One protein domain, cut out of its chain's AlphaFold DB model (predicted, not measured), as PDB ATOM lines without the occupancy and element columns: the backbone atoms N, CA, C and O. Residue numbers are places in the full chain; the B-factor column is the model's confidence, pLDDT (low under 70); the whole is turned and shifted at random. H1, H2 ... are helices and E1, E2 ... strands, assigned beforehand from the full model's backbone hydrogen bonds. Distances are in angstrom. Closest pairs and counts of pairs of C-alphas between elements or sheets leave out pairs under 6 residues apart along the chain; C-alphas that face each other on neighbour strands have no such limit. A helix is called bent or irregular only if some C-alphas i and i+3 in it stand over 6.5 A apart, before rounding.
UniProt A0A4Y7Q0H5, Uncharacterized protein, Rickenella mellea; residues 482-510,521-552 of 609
ATOM      1  N   ILE A 482     312.769 305.381 256.979       96.00
ATOM      2  CA  ILE A 482     312.735 304.717 255.676       96.00
ATOM      3  C   ILE A 482     314.114 304.135 255.368       96.00
ATOM      4  O   ILE A 482     315.118 304.748 255.746       96.00
ATOM      5  N   PRO A 483     314.200 302.999 254.656       96.94
ATOM      6  CA  PRO A 483     315.466 302.563 254.090       96.94
ATOM      7  C   PRO A 483     315.949 303.609 253.082       96.94
ATOM      8  O   PRO A 483     315.179 304.119 252.259       96.94
ATOM      9  N   CYS A 484     317.235 303.933 253.141       97.75
ATOM     10  CA  CYS A 484     317.892 304.616 252.042       97.75
ATOM     11  C   CYS A 484     317.971 303.675 250.822       97.75
ATOM     12  O   CYS A 484     317.852 302.458 250.942       97.75
ATOM     13  N   ARG A 485     318.106 304.243 249.617       96.88
ATOM     14  CA  ARG A 485     318.346 303.487 248.369       96.88
ATOM     15  C   ARG A 485     319.426 304.149 247.513       96.88
ATOM     16  O   ARG A 485     319.390 304.091 246.287       96.88
ATOM     17  N   TRP A 486     320.363 304.834 248.161       96.62
ATOM     18  CA  TRP A 486     321.491 305.491 247.506       96.62
ATOM     19  C   TRP A 486     322.593 304.478 247.204       96.62
ATOM     20  O   TRP A 486     323.170 303.951 248.150       96.62
ATOM     21  N   LEU A 487     322.867 304.180 245.929       95.19
ATOM     22  CA  LEU A 487     323.868 303.175 245.514       95.19
ATOM     23  C   LEU A 487     323.814 301.839 246.302       95.19
ATOM     24  O   LEU A 487     324.844 301.240 246.592       95.19
ATOM     25  N   GLY A 488     322.616 301.373 246.680       95.25
ATOM     26  CA  GLY A 488     322.451 300.154 247.492       95.25
ATOM     27  C   GLY A 488     322.762 300.313 248.990       95.25
ATOM     28  O   GLY A 488     323.041 299.333 249.668       95.25
ATOM     29  N   CYS A 489     322.742 301.532 249.533       97.44
ATOM     30  CA  CYS A 489     322.885 301.760 250.968       97.44
ATOM     31  C   CYS A 489     321.582 301.458 251.721       97.44
ATOM     32  O   CYS A 489     320.699 302.309 251.782       97.44
ATOM     33  N   ASP A 490     321.520 300.306 252.388       95.81
ATOM     34  CA  ASP A 490     320.371 299.861 253.199       95.81
ATOM     35  C   ASP A 490     320.205 300.603 254.546       95.81
ATOM     36  O   ASP A 490     319.434 300.196 255.413       95.81
ATOM     37  N   GLY A 491     320.954 301.686 254.775       96.94
ATOM     38  CA  GLY A 491     320.925 302.410 256.043       96.94
ATOM     39  C   GLY A 491     319.588 303.114 256.278       96.94
ATOM     40  O   GLY A 491     319.110 303.850 255.414       96.94
ATOM     41  N   GLU A 492     319.014 302.963 257.471       97.25
ATOM     42  CA  GLU A 492     317.813 303.712 257.844       97.25
ATOM     43  C   GLU A 492     318.054 305.230 257.862       97.25
ATOM     44  O   GLU A 492     319.122 305.746 258.221       97.25
ATOM     45  N   MET A 493     317.022 305.960 257.454       96.62
ATOM     46  CA  MET A 493     316.987 307.411 257.377       96.62
ATOM     47  C   MET A 493     315.675 307.901 258.008       96.62
ATOM     48  O   MET A 493     314.602 307.527 257.535       96.62
ATOM     49  N   PRO A 494     315.715 308.717 259.074       96.19
ATOM     50  CA  PRO A 494     314.503 309.182 259.743       96.19
ATOM     51  C   PRO A 494     313.724 310.159 258.857       96.19
ATOM     52  O   PRO A 494     314.306 310.987 258.151       96.19
ATOM     53  N   MET A 495     312.394 310.110 258.935       94.62
ATOM     54  CA  MET A 495     311.483 310.997 258.221       94.62
ATOM     55  C   MET A 495     311.446 312.411 258.839       94.62
ATOM     56  O   MET A 495     310.408 312.892 259.287       94.62
ATOM     57  N   ASN A 496     312.571 313.126 258.827       94.88
ATOM     58  CA  ASN A 496     312.605 314.569 259.068       94.88
ATOM     59  C   ASN A 496     313.762 315.243 258.306       94.88
ATOM     60  O   ASN A 496     314.759 314.607 257.966       94.88
ATOM     61  N   HIS A 497     313.634 316.542 258.016       94.50
ATOM     62  CA  HIS A 497     314.604 317.264 257.179       94.50
ATOM     63  C   HIS A 497     316.035 317.247 257.742       94.50
ATOM     64  O   HIS A 497     316.989 317.117 256.973       94.50
ATOM     65  N   THR A 498     316.189 317.361 259.063       95.31
ATOM     66  CA  THR A 498     317.496 317.357 259.735       95.31
ATOM     67  C   THR A 498     318.180 316.003 259.584       95.31
ATOM     68  O   THR A 498     319.306 315.936 259.104       95.31
ATOM     69  N   GLY A 499     317.478 314.916 259.900       95.62
ATOM     70  CA  GLY A 499     318.012 313.561 259.846       95.62
ATOM     71  C   GLY A 499     318.219 313.020 258.428       95.62
ATOM     72  O   GLY A 499     319.168 312.272 258.211       95.62
ATOM     73  N   VAL A 500     317.435 313.459 257.432       95.94
ATOM     74  CA  VAL A 500     317.750 313.213 256.009       95.94
ATOM     75  C   VAL A 500     319.049 313.922 255.613       95.94
ATOM     76  O   VAL A 500     319.920 313.303 255.001       95.94
ATOM     77  N   ARG A 501     319.228 315.200 255.988       95.44
ATOM     78  CA  ARG A 501     320.492 315.924 255.756       95.44
ATOM     79  C   ARG A 501     321.663 315.222 256.446       95.44
ATOM     80  O   ARG A 501     322.694 315.019 255.811       95.44
ATOM     81  N   GLU A 502     321.507 314.842 257.711       95.44
ATOM     82  CA  GLU A 502     322.550 314.161 258.476       95.44
ATOM     83  C   GLU A 502     322.888 312.785 257.913       95.44
ATOM     84  O   GLU A 502     324.070 312.480 257.807       95.44
ATOM     85  N   HIS A 503     321.908 311.968 257.513       96.56
ATOM     86  CA  HIS A 503     322.174 310.691 256.849       96.56
ATOM     87  C   HIS A 503     322.998 310.928 255.575       96.56
ATOM     88  O   HIS A 503     324.036 310.296 255.391       96.56
ATOM     89  N   MET A 504     322.585 311.872 254.722       95.75
ATOM     90  CA  MET A 504     323.289 312.180 253.471       95.75
ATOM     91  C   MET A 504     324.727 312.663 253.718       95.75
ATOM     92  O   MET A 504     325.647 312.200 253.050       95.75
ATOM     93  N   GLN A 505     324.948 313.524 254.715       93.69
ATOM     94  CA  GLN A 505     326.289 313.984 255.094       93.69
ATOM     95  C   GLN A 505     327.139 312.877 255.741       93.69
ATOM     96  O   GLN A 505     328.310 312.743 255.410       93.69
ATOM     97  N   LYS A 506     326.571 312.055 256.631       95.12
ATOM     98  CA  LYS A 506     327.302 311.010 257.376       95.12
ATOM     99  C   LYS A 506     327.602 309.755 256.548       95.12
ATOM    100  O   LYS A 506     328.566 309.064 256.860       95.12
ATOM    101  N   ARG A 507     326.770 309.419 255.552       96.44
ATOM    102  CA  ARG A 507     326.889 308.179 254.759       96.44
ATOM    103  C   ARG A 507     327.415 308.392 253.341       96.44
ATOM    104  O   ARG A 507     328.242 307.600 252.908       96.44
ATOM    105  N   HIS A 508     326.969 309.443 252.648       94.81
ATOM    106  CA  HIS A 508     327.216 309.613 251.203       94.81
ATOM    107  C   HIS A 508     328.195 310.743 250.891       94.81
ATOM    108  O   HIS A 508     328.953 310.654 249.931       94.81
ATOM    109  N   TYR A 509     328.239 311.778 251.735       92.44
ATOM    110  CA  TYR A 509     329.099 312.948 251.538       92.44
ATOM    111  C   TYR A 509     329.934 313.327 252.782       92.44
ATOM    112  O   TYR A 509     329.908 314.488 253.191       92.44
ATOM    113  N   PRO A 510     330.709 312.399 253.385       87.06
ATOM    114  CA  PRO A 510     331.484 312.679 254.603       87.06
ATOM    115  C   PRO A 510     332.612 313.703 254.391       87.06
ATOM    116  O   PRO A 510     332.993 314.397 255.327       87.06
ATOM    117  N   LEU A 521     326.393 318.099 243.279       94.62
ATOM    118  CA  LEU A 521     326.064 316.711 243.600       94.62
ATOM    119  C   LEU A 521     325.085 316.143 242.564       94.62
ATOM    120  O   LEU A 521     324.147 316.826 242.153       94.62
ATOM    121  N   HIS A 522     325.289 314.895 242.151       95.62
ATOM    122  CA  HIS A 522     324.361 314.145 241.297       95.62
ATOM    123  C   HIS A 522     323.455 313.273 242.174       95.62
ATOM    124  O   HIS A 522     323.860 312.916 243.276       95.62
ATOM    125  N   CYS A 523     322.243 312.929 241.720       97.06
ATOM    126  CA  CYS A 523     321.400 311.979 242.449       97.06
ATOM    127  C   CYS A 523     321.628 310.538 241.981       97.06
ATOM    128  O   CYS A 523     321.394 310.232 240.814       97.06
ATOM    129  N   GLU A 524     322.023 309.669 242.912       96.62
ATOM    130  CA  GLU A 524     322.327 308.246 242.686       96.62
ATOM    131  C   GLU A 524     321.398 307.333 243.514       96.62
ATOM    132  O   GLU A 524     321.714 306.187 243.843       96.62
ATOM    133  N   TRP A 525     320.229 307.863 243.881       97.00
ATOM    134  CA  TRP A 525     319.138 307.080 244.450       97.00
ATOM    135  C   TRP A 525     318.545 306.162 243.379       97.00
ATOM    136  O   TRP A 525     318.324 306.588 242.244       97.00
ATOM    137  N   ASP A 526     318.265 304.914 243.742       96.44
ATOM    138  CA  ASP A 526     317.781 303.886 242.822       96.44
ATOM    139  C   ASP A 526     316.546 304.333 242.009       96.44
ATOM    140  O   ASP A 526     315.598 304.934 242.525       96.44
ATOM    141  N   GLY A 527     316.584 304.082 240.699       94.62
ATOM    142  CA  GLY A 527     315.591 304.541 239.723       94.62
ATOM    143  C   GLY A 527     315.590 306.049 239.414       94.62
ATOM    144  O   GLY A 527     314.817 306.487 238.553       94.62
ATOM    145  N   CYS A 528     316.425 306.874 240.061       96.31
ATOM    146  CA  CYS A 528     316.425 308.316 239.829       96.31
ATOM    147  C   CYS A 528     317.040 308.696 238.474       96.31
ATOM    148  O   CYS A 528     318.202 308.428 238.188       96.31
ATOM    149  N   ARG A 529     316.274 309.413 237.643       93.38
ATOM    150  CA  ARG A 529     316.734 309.906 236.329       93.38
ATOM    151  C   ARG A 529     317.404 311.289 236.379       93.38
ATOM    152  O   ARG A 529     317.782 311.821 235.337       93.38
ATOM    153  N   LEU A 530     317.544 311.903 237.560       91.75
ATOM    154  CA  LEU A 530     318.127 313.242 237.735       91.75
ATOM    155  C   LEU A 530     319.659 313.199 237.870       91.75
ATOM    156  O   LEU A 530     320.246 313.716 238.816       91.75
ATOM    157  N   ALA A 531     320.313 312.664 236.838       86.19
ATOM    158  CA  ALA A 531     321.771 312.603 236.705       86.19
ATOM    159  C   ALA A 531     322.451 313.973 236.449       86.19
ATOM    160  O   ALA A 531     323.616 314.021 236.055       86.19
ATOM    161  N   ARG A 532     321.748 315.102 236.635       96.06
ATOM    162  CA  ARG A 532     322.319 316.451 236.474       96.06
ATOM    163  C   ARG A 532     322.977 316.912 237.784       96.06
ATOM    164  O   ARG A 532     322.360 316.732 238.833       96.06
ATOM    165  N   PRO A 533     324.153 317.565 237.734       96.00
ATOM    166  CA  PRO A 533     324.774 318.134 238.925       96.00
ATOM    167  C   PRO A 533     323.909 319.254 239.525       96.00
ATOM    168  O   PRO A 533     323.384 320.102 238.799       96.00
ATOM    169  N   MET A 534     323.791 319.291 240.852       96.25
ATOM    170  CA  MET A 534     322.996 320.263 241.612       96.25
ATOM    171  C   MET A 534     323.742 320.728 242.868       96.25
ATOM    172  O   MET A 534     324.271 319.907 243.611       96.25
ATOM    173  N   GLN A 535     323.719 322.029 243.166       94.62
ATOM    174  CA  GLN A 535     324.205 322.562 244.451       94.62
ATOM    175  C   GLN A 535     323.509 321.875 245.638       94.62
ATOM    176  O   GLN A 535     322.299 321.632 245.561       94.62
ATOM    177  N   LEU A 536     324.212 321.659 246.760       92.44
ATOM    178  CA  LEU A 536     323.699 320.955 247.954       92.44
ATOM    179  C   LEU A 536     322.278 321.379 248.378       92.44
ATOM    180  O   LEU A 536     321.446 320.530 248.689       92.44
ATOM    181  N   ALA A 537     321.961 322.677 248.366       92.38
ATOM    182  CA  ALA A 537     320.636 323.176 248.751       92.38
ATOM    183  C   ALA A 537     319.506 322.723 247.800       92.38
ATOM    184  O   ALA A 537     318.389 322.446 248.243       92.38
ATOM    185  N   ASN A 538     319.792 322.619 246.499       95.06
ATOM    186  CA  ASN A 538     318.857 322.116 245.492       95.06
ATOM    187  C   ASN A 538     318.819 320.582 245.481       95.06
ATOM    188  O   ASN A 538     317.740 320.006 245.357       95.06
ATOM    189  N   PHE A 539     319.962 319.930 245.703       95.44
ATOM    190  CA  PHE A 539     320.056 318.486 245.886       95.44
ATOM    191  C   PHE A 539     319.218 318.000 247.087       95.44
ATOM    192  O   PHE A 539     318.343 317.154 246.920       95.44
ATOM    193  N   LEU A 540     319.379 318.595 248.275       95.00
ATOM    194  CA  LEU A 540     318.563 318.248 249.447       95.00
ATOM    195  C   LEU A 540     317.068 318.509 249.195       95.00
ATOM    196  O   LEU A 540     316.232 317.692 249.568       95.00
ATOM    197  N   ARG A 541     316.714 319.598 248.496       94.44
ATOM    198  CA  ARG A 541     315.324 319.867 248.082       94.44
ATOM    199  C   ARG A 541     314.775 318.783 247.145       94.44
ATOM    200  O   ARG A 541     313.599 318.440 247.254       94.44
ATOM    201  N   HIS A 542     315.597 318.242 246.248       95.19
ATOM    202  CA  HIS A 542     315.239 317.098 245.413       95.19
ATOM    203  C   HIS A 542     315.018 315.834 246.265       95.19
ATOM    204  O   HIS A 542     313.951 315.230 246.153       95.19
ATOM    205  N   MET A 543     315.924 315.508 247.199       95.88
ATOM    206  CA  MET A 543     315.737 314.390 248.142       95.88
ATOM    207  C   MET A 543     314.406 314.499 248.899       95.88
ATOM    208  O   MET A 543     313.596 313.571 248.865       95.88
ATOM    209  N   TYR A 544     314.138 315.673 249.487       94.62
ATOM    210  CA  TYR A 544     312.935 315.958 250.277       94.62
ATOM    211  C   TYR A 544     311.606 315.832 249.515       94.62
ATOM    212  O   TYR A 544     310.565 315.765 250.158       94.62
ATOM    213  N   THR A 545     311.632 315.856 248.176       93.25
ATOM    214  CA  THR A 545     310.430 315.936 247.318       93.25
ATOM    215  C   THR A 545     310.252 314.751 246.376       93.25
ATOM    216  O   THR A 545     309.145 314.530 245.889       93.25
ATOM    217  N   SER A 546     311.335 314.030 246.070       94.50
ATOM    218  CA  SER A 546     311.365 312.968 245.054       94.50
ATOM    219  C   SER A 546     311.574 311.577 245.648       94.50
ATOM    220  O   SER A 546     311.081 310.609 245.079       94.50
ATOM    221  N   HIS A 547     312.270 311.488 246.788       94.94
ATOM    222  CA  HIS A 547     312.707 310.219 247.388       94.94
ATOM    223  C   HIS A 547     312.174 310.013 248.805       94.94
ATOM    224  O   HIS A 547     311.896 308.887 249.205       94.94
ATOM    225  N   THR A 548     311.967 311.099 249.553       92.75
ATOM    226  CA  THR A 548     311.331 311.066 250.877       92.75
ATOM    227  C   THR A 548     309.951 311.734 250.814       92.75
ATOM    228  O   THR A 548     309.861 312.823 250.247       92.75
ATOM    229  N   PRO A 549     308.886 311.188 251.430       87.94
ATOM    230  CA  PRO A 549     307.541 311.779 251.379       87.94
ATOM    231  C   PRO A 549     307.344 313.026 252.273       87.94
ATOM    232  O   PRO A 549     306.215 313.494 252.410       87.94
ATOM    233  N   LEU A 550     308.418 313.586 252.851       88.88
ATOM    234  CA  LEU A 550     308.396 314.655 253.866       88.88
ATOM    235  C   LEU A 550     307.593 315.894 253.483       88.88
ATOM    236  O   LEU A 550     306.973 316.517 254.338       88.88
ATOM    237  N   THR A 551     307.632 316.284 252.211       87.88
ATOM    238  CA  THR A 551     306.941 317.487 251.740       87.88
ATOM    239  C   THR A 551     305.574 317.193 251.127       87.88
ATOM    240  O   THR A 551     304.941 318.122 250.620       87.88
ATOM    241  N   THR A 552     305.113 315.935 251.148       91.00
ATOM    242  CA  THR A 552     303.813 315.571 250.574       91.00
ATOM    243  C   THR A 552     302.665 316.011 251.481       91.00
ATOM    244  O   THR A 552     302.540 315.567 252.616       91.00
TER     245      THR A 552
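What this domain is: This is residues 482 to 510 and 521 to 552 of the 609 residues of an uncharacterized protein of Rickenella mellea (UniProt A0A4Y7Q0H5). Here you meet a small rounded body in which two short helices, H1 and H2, stand about perpendicular to each other, each with a loop leading toward it along the printed part. The first loop, residues 482 to 491, folds back on itself so that its first two residues pair with part of the little strand E1; the second, residues 521 to 535, runs beside H2 and comes near the first loop at Trp 486 and Trp 525. The printed part has 61 residues, with one named strand and two named helices in the order E1, H1, H2. By its named elements it is mostly helix, though under half of the residues are in named elements. It is compact, with a radius of gyration of the C-alphas of 10.5 A and spans of 26 by 24 by 22 A.

Where its parts are: Begin at C-alpha 482 at (312.735, 304.717, 255.676) and go along to E1, residues 492 to 494. Find C-alpha 497 at (314.604, 317.264, 257.179); from there H1, residues 497 to 508, runs 15.9 A to its last C-alpha. Beyond the cut, residues 521 to 535 hold no named element, and their C-alphas lie 7 to 14 A from the mean of the C-alphas. H2, residues 536 to 547, then runs 15.4 A and ends at C-alpha 547 at (312.707, 310.219, 247.388). H2 is neither bent nor irregular, but only just: C-alphas 544 and 547 are 6.4 A apart.

How they stand to each other: Look first at residues 482 to 483, which pair antiparallel with residues 492 to 493 of E1; E1 pairs with no named strand. From E1 a tight link of 2 residues leads to H1, and the closest C-alphas of the two, those of Met 493 and Val 500, are 6.0 A apart. H1 and H2 only just touch, with 3 pairs of C-alphas within 8 A. The closest are those of Arg 501 and Leu 540, 7.0 A apart. H1 touches H2 with residues 497 to 501 alone, and H2 touches H1 with residues 540 to 544 alone. Their lines are about perpendicular, at 75 degrees. E1 and H2 are apart. In the backbones of H1 and H2, every O i to N i+4 pair is within hydrogen-bond range.

The domain as a whole: The two C-alphas farthest apart are those of Pro 510 and Thr 552, 28.1 A. Residues 511 to 520 are not printed, and across this cut C-alphas 510 and 521 are 12.9 A apart; the link from H1 to H2 is the link across the cut. The mean pLDDT of the printed part is 94.6, and no printed residue is under 70.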